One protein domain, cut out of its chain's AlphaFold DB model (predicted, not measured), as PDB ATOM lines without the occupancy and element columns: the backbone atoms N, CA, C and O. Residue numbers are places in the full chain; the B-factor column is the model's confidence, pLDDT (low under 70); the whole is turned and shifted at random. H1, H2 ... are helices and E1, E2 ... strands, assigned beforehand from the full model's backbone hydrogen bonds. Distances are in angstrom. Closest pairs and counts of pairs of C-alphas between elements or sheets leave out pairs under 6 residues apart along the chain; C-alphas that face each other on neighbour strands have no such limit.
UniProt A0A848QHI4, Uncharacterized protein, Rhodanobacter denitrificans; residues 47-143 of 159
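What this domain is: This is residues 47 to 143 of the 159 residues of an uncharacterized protein of Rhodanobacter denitrificans (UniProt A0A848QHI4). A strongly twisted sheet of three strands, most of it the long hairpin E2 and E3 with the shorter E1 at E2's other side, has the helix H1 packed along one face. The short H4 touches both H1 and H3, and H3 and H4 only graze the sheet, while the short H2 lies beyond one end of the hairpin, in the stretch between E1 and E2. The printed part has 97 residues with four named helices and three named strands, in the order H1 E1 H2 E2 E3 H3 H4; the sheet's order is E1 - E2 - E3, all antiparallel, and the class is mixed, helices and strands. The whole is only just compact, close to loose, with a radius of gyration of the C-alphas of 14.7 A, and elongated, spanning 46 by 26 by 23 A.

How they stand to each other: H1, residues 47 to 57, is on the sheet of E1, residues 66 to 71, E2, residues 95 to 103, and E3, residues 106 to 115, at a height over the sheet of 9.0 A. It lies over E2 and runs along the strands, at 0 degrees to E2 on the local plane. H1 and the sheet make two layers, a helix on one face of a sheet. The closest C-alphas of H1 and E1 are those of Glu 52 and Val 66, 5.3 A apart. Edge strand E1 is antiparallel to inner strand E2 at 135 degrees, with N 69 and O 100 at 2.8 A, within hydrogen-bond range. H2, residues 82 to 85, is not on the sheet and is apart from H1 and E3. E2 and E3 form a hairpin, antiparallel at 163 degrees, with N 97 and O 113 at 2.8 A and N 111 and O 99 at 2.9 A, within hydrogen-bond range. H3, residues 122 to 130, only grazes the sheet with residues 128 to 130, and is apart from H1. H4, residues 135 to 138, only grazes the sheet with residue 135. H4 touches H3, the closest C-alphas being those of Met 124 and Val 138, 6.1 A apart. H4 also touches H1, the closest C-alphas being those of Thr 48 and Gly 136, 6.2 A apart. In H1 and H3 every O i to N i+4 pair is within hydrogen-bond range; H2 and H4 are too short for such a pair.

Where its parts are: H1 begins with C-alpha 47 at (196.113, 245.808, 210.736) and is 15.2 A long from first to last C-alpha. E1 is 15.5 A long, H2 4.8 A, E2 24.9 A, and E3 25.4 A, ending with C-alpha 115 at (195.661, 231.649, 217.499). H3 is 12.1 A long, and H4, 5.2 A long, ends with C-alpha 138 at (198.897, 234.320, 205.622).

The domain as a whole: The two C-alphas farthest apart, those of His 59 and Ala 90, are 45.8 A from each other. The printed part has no cut, and no link is long. The mean pLDDT of the printed part is 95.7, and no printed residue is under 70.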
ATOM      1  N   ALA A  47     195.118 244.891 210.184       94.56
ATOM      2  CA  ALA A  47     196.113 245.808 210.736       94.56
ATOM      3  C   ALA A  47     197.402 245.816 209.900       94.56
ATOM      4  O   ALA A  47     197.920 246.881 209.595       94.56
ATOM      5  N   THR A  48     197.882 244.654 209.440       95.88
ATOM      6  CA  THR A  48     199.091 244.583 208.602       95.88
ATOM      7  C   THR A  48     198.950 245.384 207.311       95.88
ATOM      8  O   THR A  48     199.864 246.121 206.959       95.88
ATOM      9  N   LEU A  49     197.834 245.238 206.587       95.75
ATOM     10  CA  LEU A  49     197.647 245.965 205.328       95.75
ATOM     11  C   LEU A  49     197.488 247.467 205.573       95.75
ATOM     12  O   LEU A  49     197.974 248.260 204.774       95.75
ATOM     13  N   THR A  50     196.838 247.856 206.670       97.06
ATOM     14  CA  THR A  50     196.752 249.262 207.082       97.06
ATOM     15  C   THR A  50     198.132 249.842 207.391       97.06
ATOM     16  O   THR A  50     198.478 250.881 206.844       97.06
ATOM     17  N   LEU A  51     198.958 249.145 208.177       97.81
ATOM     18  CA  LEU A  51     200.320 249.586 208.499       97.81
ATOM     19  C   LEU A  51     201.236 249.637 207.268       97.81
ATOM     20  O   LEU A  51     202.095 250.508 207.178       97.81
ATOM     21  N   GLU A  52     201.056 248.735 206.304       97.88
ATOM     22  CA  GLU A  52     201.819 248.758 205.051       97.88
ATOM     23  C   GLU A  52     201.443 249.956 204.173       97.88
ATOM     24  O   GLU A  52     202.331 250.635 203.659       97.88
ATOM     25  N   ARG A  53     200.146 250.283 204.072       97.50
ATOM     26  CA  ARG A  53     199.696 251.517 203.405       97.50
ATOM     27  C   ARG A  53     200.218 252.765 204.110       97.50
ATOM     28  O   ARG A  53     200.704 253.662 203.432       97.50
ATOM     29  N   TRP A  54     200.167 252.796 205.443       97.62
ATOM     30  CA  TRP A  54     200.731 253.887 206.240       97.62
ATOM     31  C   TRP A  54     202.227 254.063 205.967       97.62
ATOM     32  O   TRP A  54     202.686 255.168 205.694       97.62
ATOM     33  N   CYS A  55     202.986 252.964 205.947       97.75
ATOM     34  CA  CYS A  55     204.405 253.001 205.612       97.75
ATOM     35  C   CYS A  55     204.670 253.627 204.235       97.75
ATOM     36  O   CYS A  55     205.574 254.451 204.106       97.75
ATOM     37  N   GLY A  56     203.870 253.269 203.224       97.38
ATOM     38  CA  GLY A  56     203.974 253.849 201.886       97.38
ATOM     39  C   GLY A  56     203.611 255.331 201.853       97.38
ATOM     40  O   GLY A  56     204.388 256.133 201.348       97.38
ATOM     41  N   ALA A  57     202.472 255.704 202.440       96.31
ATOM     42  CA  ALA A  57     201.988 257.086 202.464       96.31
ATOM     43  C   ALA A  57     202.969 258.050 203.156       96.31
ATOM     44  O   ALA A  57     203.108 259.201 202.745       96.31
ATOM     45  N   HIS A  58     203.678 257.564 204.177       94.56
ATOM     46  CA  HIS A  58     204.650 258.343 204.942       94.56
ATOM     47  C   HIS A  58     206.107 258.092 204.532       94.56
ATOM     48  O   HIS A  58     207.007 258.605 205.191       94.56
ATOM     49  N   HIS A  59     206.350 257.342 203.450       94.81
ATOM     50  CA  HIS A  59     207.688 257.067 202.914       94.81
ATOM     51  C   HIS A  59     208.671 256.500 203.955       94.81
ATOM     52  O   HIS A  59     209.859 256.815 203.938       94.81
ATOM     53  N   LEU A  60     208.185 255.649 204.866       94.44
ATOM     54  CA  LEU A  60     209.003 255.133 205.973       94.44
ATOM     55  C   LEU A  60     210.045 254.101 205.511       94.44
ATOM     56  O   LEU A  60     211.027 253.857 206.202       94.44
ATOM     57  N   ALA A  61     209.826 253.462 204.360       96.69
ATOM     58  CA  ALA A  61     210.775 252.534 203.757       96.69
ATOM     59  C   ALA A  61     210.549 252.415 202.245       96.69
ATOM     60  O   ALA A  61     209.434 252.603 201.755       96.69
ATOM     61  N   SER A  62     211.596 252.021 201.519       95.00
ATOM     62  CA  SER A  62     211.520 251.629 200.110       95.00
ATOM     63  C   SER A  62     212.198 250.263 199.920       95.00
ATOM     64  O   SER A  62     213.404 250.163 200.145       95.00
ATOM     65  N   PRO A  63     211.462 249.196 199.549       94.81
ATOM     66  CA  PRO A  63     210.015 249.167 199.336       94.81
ATOM     67  C   PRO A  63     209.229 249.321 200.649       94.81
ATOM     68  O   PRO A  63     209.639 248.822 201.698       94.81
ATOM     69  N   ALA A  64     208.053 249.947 200.573       96.50
ATOM     70  CA  ALA A  64     207.120 250.065 201.693       96.50
ATOM     71  C   ALA A  64     206.446 248.712 201.978       96.50
ATOM     72  O   ALA A  64     205.334 248.433 201.529       96.50
ATOM     73  N   ARG A  65     207.167 247.833 202.678       97.31
ATOM     74  CA  ARG A  65     206.750 246.460 202.979       97.31
ATOM     75  C   ARG A  65     206.807 246.192 204.474       97.31
ATOM     76  O   ARG A  65     207.862 246.311 205.090       97.31
ATOM     77  N   VAL A  66     205.689 245.731 205.027       98.00
ATOM     78  CA  VAL A  66     205.606 245.300 206.425       98.00
ATOM     79  C   VAL A  66     205.940 243.817 206.549       98.00
ATOM     80  O   VAL A  66     205.316 242.962 205.905       98.00
ATOM     81  N   VAL A  67     206.895 243.519 207.426       98.06
ATOM     82  CA  VAL A  67     207.310 242.167 207.831       98.06
ATOM     83  C   VAL A  67     207.001 241.930 209.306       98.06
ATOM     84  O   VAL A  67     206.923 242.876 210.085       98.06
ATOM     85  N   ALA A  68     206.808 240.671 209.699       97.88
ATOM     86  CA  ALA A  68     206.532 240.280 211.078       97.88
ATOM     87  C   ALA A  68     207.739 239.574 211.697       97.88
ATOM     88  O   ALA A  68     207.843 238.350 211.631       97.88
ATOM     89  N   ARG A  69     208.617 240.352 212.338       97.19
ATOM     90  CA  ARG A  69     209.792 239.841 213.053       97.19
ATOM     91  C   ARG A  69     209.327 239.102 214.303       97.19
ATOM     92  O   ARG A  69     208.691 239.694 215.178       97.19
ATOM     93  N   ARG A  70     209.596 237.799 214.387       95.00
ATOM     94  CA  ARG A  70     209.217 236.990 215.557       95.00
ATOM     95  C   ARG A  70     210.146 237.289 216.731       95.00
ATOM     96  O   ARG A  70     211.356 237.127 216.617       95.00
ATOM     97  N   VAL A  71     209.565 237.624 217.879       94.25
ATOM     98  CA  VAL A  71     210.299 237.721 219.146       94.25
ATOM     99  C   VAL A  71     210.204 236.360 219.836       94.25
ATOM    100  O   VAL A  71     209.106 235.870 220.098       94.25
ATOM    101  N   ARG A  72     211.347 235.704 220.055       89.94
ATOM    102  CA  ARG A  72     211.435 234.363 220.663       89.94
ATOM    103  C   ARG A  72     211.718 234.462 222.166       89.94
ATOM    104  O   ARG A  72     212.162 235.500 222.640       89.94
ATOM    105  N   GLY A  73     211.475 233.376 222.903       87.56
ATOM    106  CA  GLY A  73     211.796 233.274 224.337       87.56
ATOM    107  C   GLY A  73     210.801 233.963 225.275       87.56
ATOM    108  O   GLY A  73     210.929 233.856 226.488       87.56
ATOM    109  N   LEU A  74     209.792 234.629 224.722       82.00
ATOM    110  CA  LEU A  74     208.636 235.124 225.452       82.00
ATOM    111  C   LEU A  74     207.489 234.188 225.094       82.00
ATOM    112  O   LEU A  74     207.111 234.127 223.931       82.00
ATOM    113  N   GLU A  75     206.981 233.433 226.058       87.81
ATOM    114  CA  GLU A  75     205.754 232.648 225.925       87.81
ATOM    115  C   GLU A  75     204.773 233.173 226.970       87.81
ATOM    116  O   GLU A  75     205.146 233.379 228.128       87.81
ATOM    117  N   LYS A  76     203.528 233.437 226.566       93.88
ATOM    118  CA  LYS A  76     202.481 233.908 227.476       93.88
ATOM    119  C   LYS A  76     201.322 232.916 227.498       93.88
ATOM    120  O   LYS A  76     200.860 232.508 226.426       93.88
ATOM    121  N   PRO A  77     200.798 232.563 228.688       94.31
ATOM    122  CA  PRO A  77     199.610 231.729 228.769       94.31
ATOM    123  C   PRO A  77     198.426 232.432 228.100       94.31
ATOM    124  O   PRO A  77     198.385 233.659 227.988       94.31
ATOM    125  N   LEU A  78     197.446 231.644 227.661       95.69
ATOM    126  CA  LEU A  78     196.177 232.181 227.188       95.69
ATOM    127  C   LEU A  78     195.505 232.967 228.332       95.69
ATOM    128  O   LEU A  78     195.315 232.386 229.404       95.69
ATOM    129  N   PRO A  79     195.130 234.247 228.140       95.56
ATOM    130  CA  PRO A  79     194.504 235.028 229.200       95.56
ATOM    131  C   PRO A  79     193.191 234.411 229.693       95.56
ATOM    132  O   PRO A  79     192.477 233.720 228.955       95.56
ATOM    133  N   SER A  80     192.844 234.688 230.950       95.25
ATOM    134  CA  SER A  80     191.583 234.229 231.528       95.25
ATOM    135  C   SER A  80     190.392 234.714 230.689       95.25
ATOM    136  O   SER A  80     190.368 235.818 230.150       95.25
ATOM    137  N   GLY A  81     189.403 233.837 230.499       93.94
ATOM    138  CA  GLY A  81     188.214 234.132 229.692       93.94
ATOM    139  C   GLY A  81     188.397 234.044 228.169       93.94
ATOM    140  O   GLY A  81     187.392 233.934 227.464       93.94
ATOM    141  N   PHE A  82     189.626 233.990 227.634       95.19
ATOM    142  CA  PHE A  82     189.828 233.911 226.178       95.19
ATOM    143  C   PHE A  82     189.300 232.607 225.574       95.19
ATOM    144  O   PHE A  82     188.806 232.633 224.451       95.19
ATOM    145  N   ARG A  83     189.305 231.482 226.305       96.19
ATOM    146  CA  ARG A  83     188.672 230.241 225.813       96.19
ATOM    147  C   ARG A  83     187.180 230.430 225.525       96.19
ATOM    148  O   ARG A  83     186.699 230.033 224.470       96.19
ATOM    149  N   LYS A  84     186.464 231.108 226.429       96.06
ATOM    150  CA  LYS A  84     185.045 231.444 226.247       96.06
ATOM    151  C   LYS A  84     184.853 232.405 225.075       96.06
ATOM    152  O   LYS A  84     183.966 232.192 224.259       96.06
ATOM    153  N   LEU A  85     185.699 233.434 224.975       94.31
ATOM    154  CA  LEU A  85     185.665 234.410 223.881       94.31
ATOM    155  C   LEU A  85     185.898 233.762 222.506       94.31
ATOM    156  O   LEU A  85     185.246 234.139 221.537       94.31
ATOM    157  N   LEU A  86     186.817 232.798 222.431       93.94
ATOM    158  CA  LEU A  86     187.140 232.042 221.218       93.94
ATOM    159  C   LEU A  86     186.162 230.884 220.956       93.94
ATOM    160  O   LEU A  86     186.259 230.252 219.909       93.94
ATOM    161  N   ALA A  87     185.233 230.620 221.883       95.38
ATOM    162  CA  ALA A  87     184.298 229.497 221.849       95.38
ATOM    163  C   ALA A  87     184.993 228.132 221.663       95.38
ATOM    164  O   ALA A  87     184.573 227.320 220.839       95.38
ATOM    165  N   ILE A  88     186.058 227.891 222.433       97.06
ATOM    166  CA  ILE A  88     186.871 226.667 222.365       97.06
ATOM    167  C   ILE A  88     186.788 225.833 223.644       97.06
ATOM    168  O   ILE A  88     186.588 226.365 224.741       97.06
ATOM    169  N   GLY A  89     186.986 224.520 223.500       96.06
ATOM    170  CA  GLY A  89     187.038 223.571 224.616       96.06
ATOM    171  C   GLY A  89     188.279 223.735 225.504       96.06
ATOM    172  O   GLY A  89     189.192 224.510 225.199       96.06
ATOM    173  N   ALA A  90     188.328 222.988 226.612       92.75
ATOM    174  CA  ALA A  90     189.448 223.019 227.559       92.75
ATOM    175  C   ALA A  90     190.771 222.551 226.927       92.75
ATOM    176  O   ALA A  90     191.809 223.169 227.163       92.75
ATOM    177  N   ASP A  91     190.701 221.546 226.054       92.50
ATOM    178  CA  ASP A  91     191.876 220.894 225.461       92.50
ATOM    179  C   ASP A  91     192.181 221.365 224.033       92.50
ATOM    180  O   ASP A  91     193.153 220.922 223.423       92.50
ATOM    181  N   GLU A  92     191.375 222.278 223.469       96.44
ATOM    182  CA  GLU A  92     191.652 222.798 222.127       96.44
ATOM    183  C   GLU A  92     192.979 223.579 222.152       96.44
ATOM    184  O   GLU A  92     193.151 224.470 223.004       96.44
ATOM    185  N   PRO A  93     193.932 223.247 221.257       95.81
ATOM    186  CA  PRO A  93     195.254 223.848 221.272       95.81
ATOM    187  C   PRO A  93     195.183 225.319 220.875       95.81
ATOM    188  O   PRO A  93     194.496 225.701 219.927       95.81
ATOM    189  N   VAL A  94     195.968 226.140 221.569       96.88
ATOM    190  CA  VAL A  94     196.186 227.549 221.241       96.88
ATOM    191  C   VAL A  94     197.682 227.791 221.170       96.88
ATOM    192  O   VAL A  94     198.418 227.397 222.072       96.88
ATOM    193  N   ARG A  95     198.139 228.430 220.096       95.50
ATOM    194  CA  ARG A  95     199.536 228.829 219.928       95.50
ATOM    195  C   ARG A  95     199.694 230.308 220.234       95.50
ATOM    196  O   ARG A  95     198.870 231.117 219.804       95.50
ATOM    197  N   TYR A  96     200.769 230.642 220.935       96.12
ATOM    198  CA  TYR A  96     201.193 232.014 221.168       96.12
ATOM    199  C   TYR A  96     202.304 232.412 220.185       96.12
ATOM    200  O   TYR A  96     203.128 231.592 219.773       96.12
ATOM    201  N   ARG A  97     202.309 233.679 219.766       94.62
ATOM    202  CA  ARG A  97     203.369 234.273 218.941       94.62
ATOM    203  C   ARG A  97     203.497 235.765 219.252       94.62
ATOM    204  O   ARG A  97     202.593 236.534 218.924       94.62
ATOM    205  N   ARG A  98     204.646 236.186 219.793       96.75
ATOM    206  CA  ARG A  98     205.046 237.602 219.870       96.75
ATOM    207  C   ARG A  98     205.683 238.035 218.553       96.75
ATOM    208  O   ARG A  98     206.592 237.367 218.048       96.75
ATOM    209  N   VAL A  99     205.234 239.158 218.003       96.75
ATOM    210  CA  VAL A  99     205.833 239.749 216.797       96.75
ATOM    211  C   VAL A  99     205.994 241.255 216.915       96.75
ATOM    212  O   VAL A  99     205.200 241.923 217.573       96.75
ATOM    213  N   GLN A 100     206.983 241.770 216.196       98.06
ATOM    214  CA  GLN A 100     207.086 243.172 215.816       98.06
ATOM    215  C   GLN A 100     206.755 243.296 214.325       98.06
ATOM    216  O   GLN A 100     207.385 242.651 213.483       98.06
ATOM    217  N   LEU A 101     205.750 244.102 213.991       98.06
ATOM    218  CA  LEU A 101     205.464 244.500 212.618       98.06
ATOM    219  C   LEU A 101     206.355 245.688 212.266       98.06
ATOM    220  O   LEU A 101     206.181 246.777 212.812       98.06
ATOM    221  N   ALA A 102     207.307 245.466 211.366       98.19
ATOM    222  CA  ALA A 102     208.305 246.457 210.981       98.19
ATOM    223  C   ALA A 102     208.173 246.844 209.507       98.19
ATOM    224  O   ALA A 102     207.915 245.976 208.670       98.19
ATOM    225  N   CYS A 103     208.387 248.123 209.199       97.81
ATOM    226  CA  CYS A 103     208.584 248.627 207.843       97.81
ATOM    227  C   CYS A 103     209.951 249.315 207.753       97.81
ATOM    228  O   CYS A 103     210.174 250.324 208.420       97.81
ATOM    229  N   GLY A 104     210.877 248.743 206.979       95.88
ATOM    230  CA  GLY A 104     212.290 249.130 207.061       95.88
ATOM    231  C   GLY A 104     212.812 248.959 208.492       95.88
ATOM    232  O   GLY A 104     212.625 247.900 209.102       95.88
ATOM    233  N   ASP A 105     213.398 250.015 209.046       94.44
ATOM    234  CA  ASP A 105     213.916 250.032 210.420       94.44
ATOM    235  C   ASP A 105     212.878 250.483 211.461       94.44
ATOM    236  O   ASP A 105     213.123 250.410 212.665       94.44
ATOM    237  N   HIS A 106     211.679 250.877 211.025       95.38
ATOM    238  CA  HIS A 106     210.621 251.344 211.913       95.38
ATOM    239  C   HIS A 106     209.742 250.188 212.392       95.38
ATOM    240  O   HIS A 106     209.057 249.538 211.597       95.38
ATOM    241  N   VAL A 107     209.701 249.955 213.705       97.06
ATOM    242  CA  VAL A 107     208.683 249.096 214.326       97.06
ATOM    243  C   VAL A 107     207.395 249.900 214.463       97.06
ATOM    244  O   VAL A 107     207.357 250.910 215.156       97.06
ATOM    245  N   LEU A 108     206.337 249.450 213.791       96.44
ATOM    246  CA  LEU A 108     205.040 250.135 213.767       96.44
ATOM    247  C   LEU A 108     204.037 249.538 214.759       96.44
ATOM    248  O   LEU A 108     203.060 250.184 215.122       96.44
ATOM    249  N   SER A 109     204.230 248.280 215.157       96.88
ATOM    250  CA  SER A 109     203.350 247.596 216.104       96.88
ATOM    251  C   SER A 109     204.064 246.416 216.745       96.88
ATOM    252  O   SER A 109     204.750 245.653 216.067       96.88
ATOM    253  N   GLU A 110     203.837 246.227 218.040       96.81
ATOM    254  CA  GLU A 110     204.143 244.979 218.728       96.81
ATOM    255  C   GLU A 110     202.840 244.264 219.067       96.81
ATOM    256  O   GLU A 110     201.892 244.887 219.547       96.81
ATOM    257  N   ALA A 111     202.784 242.958 218.816       95.69
ATOM    258  CA  ALA A 111     201.558 242.193 218.975       95.69
ATOM    259  C   ALA A 111     201.799 240.861 219.681       95.69
ATOM    260  O   ALA A 111     202.722 240.108 219.352       95.69
ATOM    261  N   ASP A 112     200.907 240.573 220.627       96.25
ATOM    262  CA  ASP A 112     200.711 239.264 221.231       96.25
ATOM    263  C   ASP A 112     199.592 238.539 220.475       96.25
ATOM    264  O   ASP A 112     198.431 238.943 220.540       96.25
ATOM    265  N   ASN A 113     199.934 237.471 219.753       95.38
ATOM    266  CA  ASN A 113     198.960 236.708 218.977       95.38
ATOM    267  C   ASN A 113     198.696 235.354 219.637       95.38
ATOM    268  O   ASN A 113     199.585 234.506 219.665       95.38
ATOM    269  N   TRP A 114     197.460 235.127 220.082       96.88
ATOM    270  CA  TRP A 114     196.942 233.794 220.400       96.88
ATOM    271  C   TRP A 114     196.060 233.321 219.249       96.88
ATOM    272  O   TRP A 114     195.094 233.997 218.893       96.88
ATOM    273  N   TYR A 115     196.391 232.179 218.649       96.06
ATOM    274  CA  TYR A 115     195.661 231.649 217.499       96.06
ATOM    275  C   TYR A 115     195.423 230.143 217.598       96.06
ATOM    276  O   TYR A 115     196.153 229.415 218.269       96.06
ATOM    277  N   LEU A 116     194.380 229.683 216.907       97.12
ATOM    278  CA  LEU A 116     193.958 228.285 216.874       97.12
ATOM    279  C   LEU A 116     194.616 227.585 215.673       97.12
ATOM    280  O   LEU A 116     194.139 227.765 214.550       97.12
ATOM    281  N   PRO A 117     195.691 226.793 215.852       96.94
ATOM    282  CA  PRO A 117     196.389 226.160 214.729       96.94
ATOM    283  C   PRO A 117     195.489 225.205 213.939       96.94
ATOM    284  O   PRO A 117     195.655 225.081 212.730       96.94
ATOM    285  N   ASN A 118     194.499 224.591 214.597       96.38
ATOM    286  CA  ASN A 118     193.546 223.666 213.978       96.38
ATOM    287  C   ASN A 118     192.541 224.365 213.045       96.38
ATOM    288  O   ASN A 118     191.839 223.699 212.290       96.38
ATOM    289  N   ARG A 119     192.457 225.701 213.084       96.12
ATOM    290  CA  ARG A 119     191.642 226.506 212.157       96.12
ATOM    291  C   ARG A 119     192.431 226.940 210.918       96.12
ATOM    292  O   ARG A 119     191.875 227.601 210.046       96.12
ATOM    293  N   LEU A 120     193.719 226.605 210.854       97.75
ATOM    294  CA  LEU A 120     194.618 226.937 209.756       97.75
ATOM    295  C   LEU A 120     195.034 225.662 209.020       97.75
ATOM    296  O   LEU A 120     195.138 224.588 209.611       97.75
ATOM    297  N   SER A 121     195.330 225.778 207.726       98.19
ATOM    298  CA  SER A 121     195.946 224.665 206.998       98.19
ATOM    299  C   SER A 121     197.371 224.407 207.498       98.19
ATOM    300  O   SER A 121     198.046 225.303 208.015       98.19
ATOM    301  N   ALA A 122     197.885 223.194 207.280       97.88
ATOM    302  CA  ALA A 122     199.276 222.872 207.600       97.88
ATOM    303  C   ALA A 122     200.273 223.808 206.886       97.88
ATOM    304  O   ALA A 122     201.289 224.181 207.465       97.88
ATOM    305  N   ALA A 123     199.966 224.233 205.655       98.19
ATOM    306  CA  ALA A 123     200.787 225.183 204.907       98.19
ATOM    307  C   ALA A 123     200.797 226.580 205.549       98.19
ATOM    308  O   ALA A 123     201.860 227.185 205.666       98.19
ATOM    309  N   MET A 124     199.643 227.064 206.019       98.38
ATOM    310  CA  MET A 124     199.554 228.337 206.743       98.38
ATOM    311  C   MET A 124     200.341 228.287 208.054       98.38
ATOM    312  O   MET A 124     201.101 229.210 208.334       98.38
ATOM    313  N   ASN A 125     200.203 227.207 208.831       97.94
ATOM    314  CA  ASN A 125     200.968 227.029 210.068       97.94
ATOM    315  C   ASN A 125     202.483 227.055 209.798       97.94
ATOM    316  O   ASN A 125     203.183 227.845 210.423       97.94
ATOM    317  N   ARG A 126     202.974 226.301 208.801       97.62
ATOM    318  CA  ARG A 126     204.394 226.339 208.401       97.62
ATOM    319  C   ARG A 126     204.849 227.738 207.992       97.62
ATOM    320  O   ARG A 126     205.874 228.216 208.456       97.62
ATOM    321  N   GLN A 127     204.057 228.448 207.188       97.56
ATOM    322  CA  GLN A 127     204.410 229.809 206.781       97.56
ATOM    323  C   GLN A 127     204.536 230.768 207.977       97.56
ATOM    324  O   GLN A 127     205.396 231.649 207.961       97.56
ATOM    325  N   LEU A 128     203.695 230.619 209.005       96.25
ATOM    326  CA  LEU A 128     203.775 231.421 210.232       96.25
ATOM    327  C   LEU A 128     204.970 231.054 211.118       96.25
ATOM    328  O   LEU A 128     205.463 231.926 211.838       96.25
ATOM    329  N   ASP A 129     205.389 229.791 211.088       93.81
ATOM    330  CA  ASP A 129     206.504 229.274 211.882       93.81
ATOM    331  C   ASP A 129     207.862 229.641 211.258       93.81
ATOM    332  O   ASP A 129     208.774 230.048 211.986       93.81
ATOM    333  N   ASP A 130     207.951 229.592 209.925       95.38
ATOM    334  CA  ASP A 130     209.223 229.601 209.191       95.38
ATOM    335  C   ASP A 130     209.526 230.926 208.474       95.38
ATOM    336  O   ASP A 130     210.625 231.111 207.953       95.38
ATOM    337  N   THR A 131     208.568 231.860 208.410       96.56
ATOM    338  CA  THR A 131     208.740 233.116 207.660       96.56
ATOM    339  C   THR A 131     208.335 234.353 208.452       96.56
ATOM    340  O   THR A 131     207.474 234.316 209.334       96.56
ATOM    341  N   ASP A 132     208.856 235.504 208.024       96.38
ATOM    342  CA  ASP A 132     208.429 236.817 208.515       96.38
ATOM    343  C   ASP A 132     207.157 237.330 207.815       96.38
ATOM    344  O   ASP A 132     206.872 238.533 207.811       96.38
ATOM    345  N   THR A 133     206.362 236.445 207.201       96.75
ATOM    346  CA  THR A 133     205.065 236.843 206.649       96.75
ATOM    347  C   THR A 133     204.117 237.213 207.799       96.75
ATOM    348  O   THR A 133     203.891 236.406 208.709       96.75
ATOM    349  N   PRO A 134     203.509 238.413 207.780       96.62
ATOM    350  CA  PRO A 134     202.540 238.794 208.798       96.62
ATOM    351  C   PRO A 134     201.295 237.906 208.800       96.62
ATOM    352  O   PRO A 134     200.782 237.533 207.742       96.62
ATOM    353  N   PHE A 135     200.757 237.649 209.997       95.12
ATOM    354  CA  PHE A 135     199.623 236.743 210.204       95.12
ATOM    355  C   PHE A 135     198.438 237.065 209.290       95.12
ATOM    356  O   PHE A 135     197.977 236.198 208.553       95.12
ATOM    357  N   GLY A 136     198.016 238.335 209.252       93.62
ATOM    358  CA  GLY A 136     196.887 238.787 208.433       93.62
ATOM    359  C   GLY A 136     197.058 238.561 206.926       93.62
ATOM    360  O   GLY A 136     196.056 238.455 206.223       93.62
ATOM    361  N   LYS A 137     198.296 238.459 206.416       95.69
ATOM    362  CA  LYS A 137     198.558 238.111 205.009       95.69
ATOM    363  C   LYS A 137     198.447 236.605 204.777       95.69
ATOM    364  O   LYS A 137     197.834 236.207 203.792       95.69
ATOM    365  N   VAL A 138     198.976 235.791 205.697       97.06
ATOM    366  CA  VAL A 138     198.897 234.320 205.622       97.06
ATOM    367  C   VAL A 138     197.445 233.845 205.652       97.06
ATOM    368  O   VAL A 138     197.044 233.026 204.832       97.06
ATOM    369  N   VAL A 139     196.632 234.395 206.558       95.50
ATOM    370  CA  VAL A 139     195.240 233.954 206.751       95.50
ATOM    371  C   VAL A 139     194.230 234.681 205.860       95.50
ATOM    372  O   VAL A 139     193.033 234.424 205.955       95.50
ATOM    373  N   ARG A 140     194.683 235.575 204.969       94.75
ATOM    374  CA  ARG A 140     193.813 236.328 204.050       94.75
ATOM    375  C   ARG A 140     192.841 235.438 203.253       94.75
ATOM    376  O   ARG A 140     191.679 235.828 203.162       94.75
ATOM    377  N   PRO A 141     193.244 234.261 202.727       96.19
ATOM    378  CA  PRO A 141     192.329 233.374 202.001       96.19
ATOM    379  C   PRO A 141     191.168 232.824 202.842       96.19
ATOM    380  O   PRO A 141     190.211 232.313 202.279       96.19
ATOM    381  N   LEU A 142     191.225 232.920 204.178       95.25
ATOM    382  CA  LEU A 142     190.142 232.476 205.061       95.25
ATOM    383  C   LEU A 142     188.994 233.491 205.168       95.25
ATOM    384  O   LEU A 142     188.030 233.230 205.880       95.25
ATOM    385  N   HIS A 143     189.101 234.658 204.516       92.75
ATOM    386  CA  HIS A 143     188.085 235.719 204.556       92.75
ATOM    387  C   HIS A 143     187.638 236.072 205.985       92.75
ATOM    388  O   HIS A 143     186.454 236.244 206.278       92.75
TER     389      HIS A 143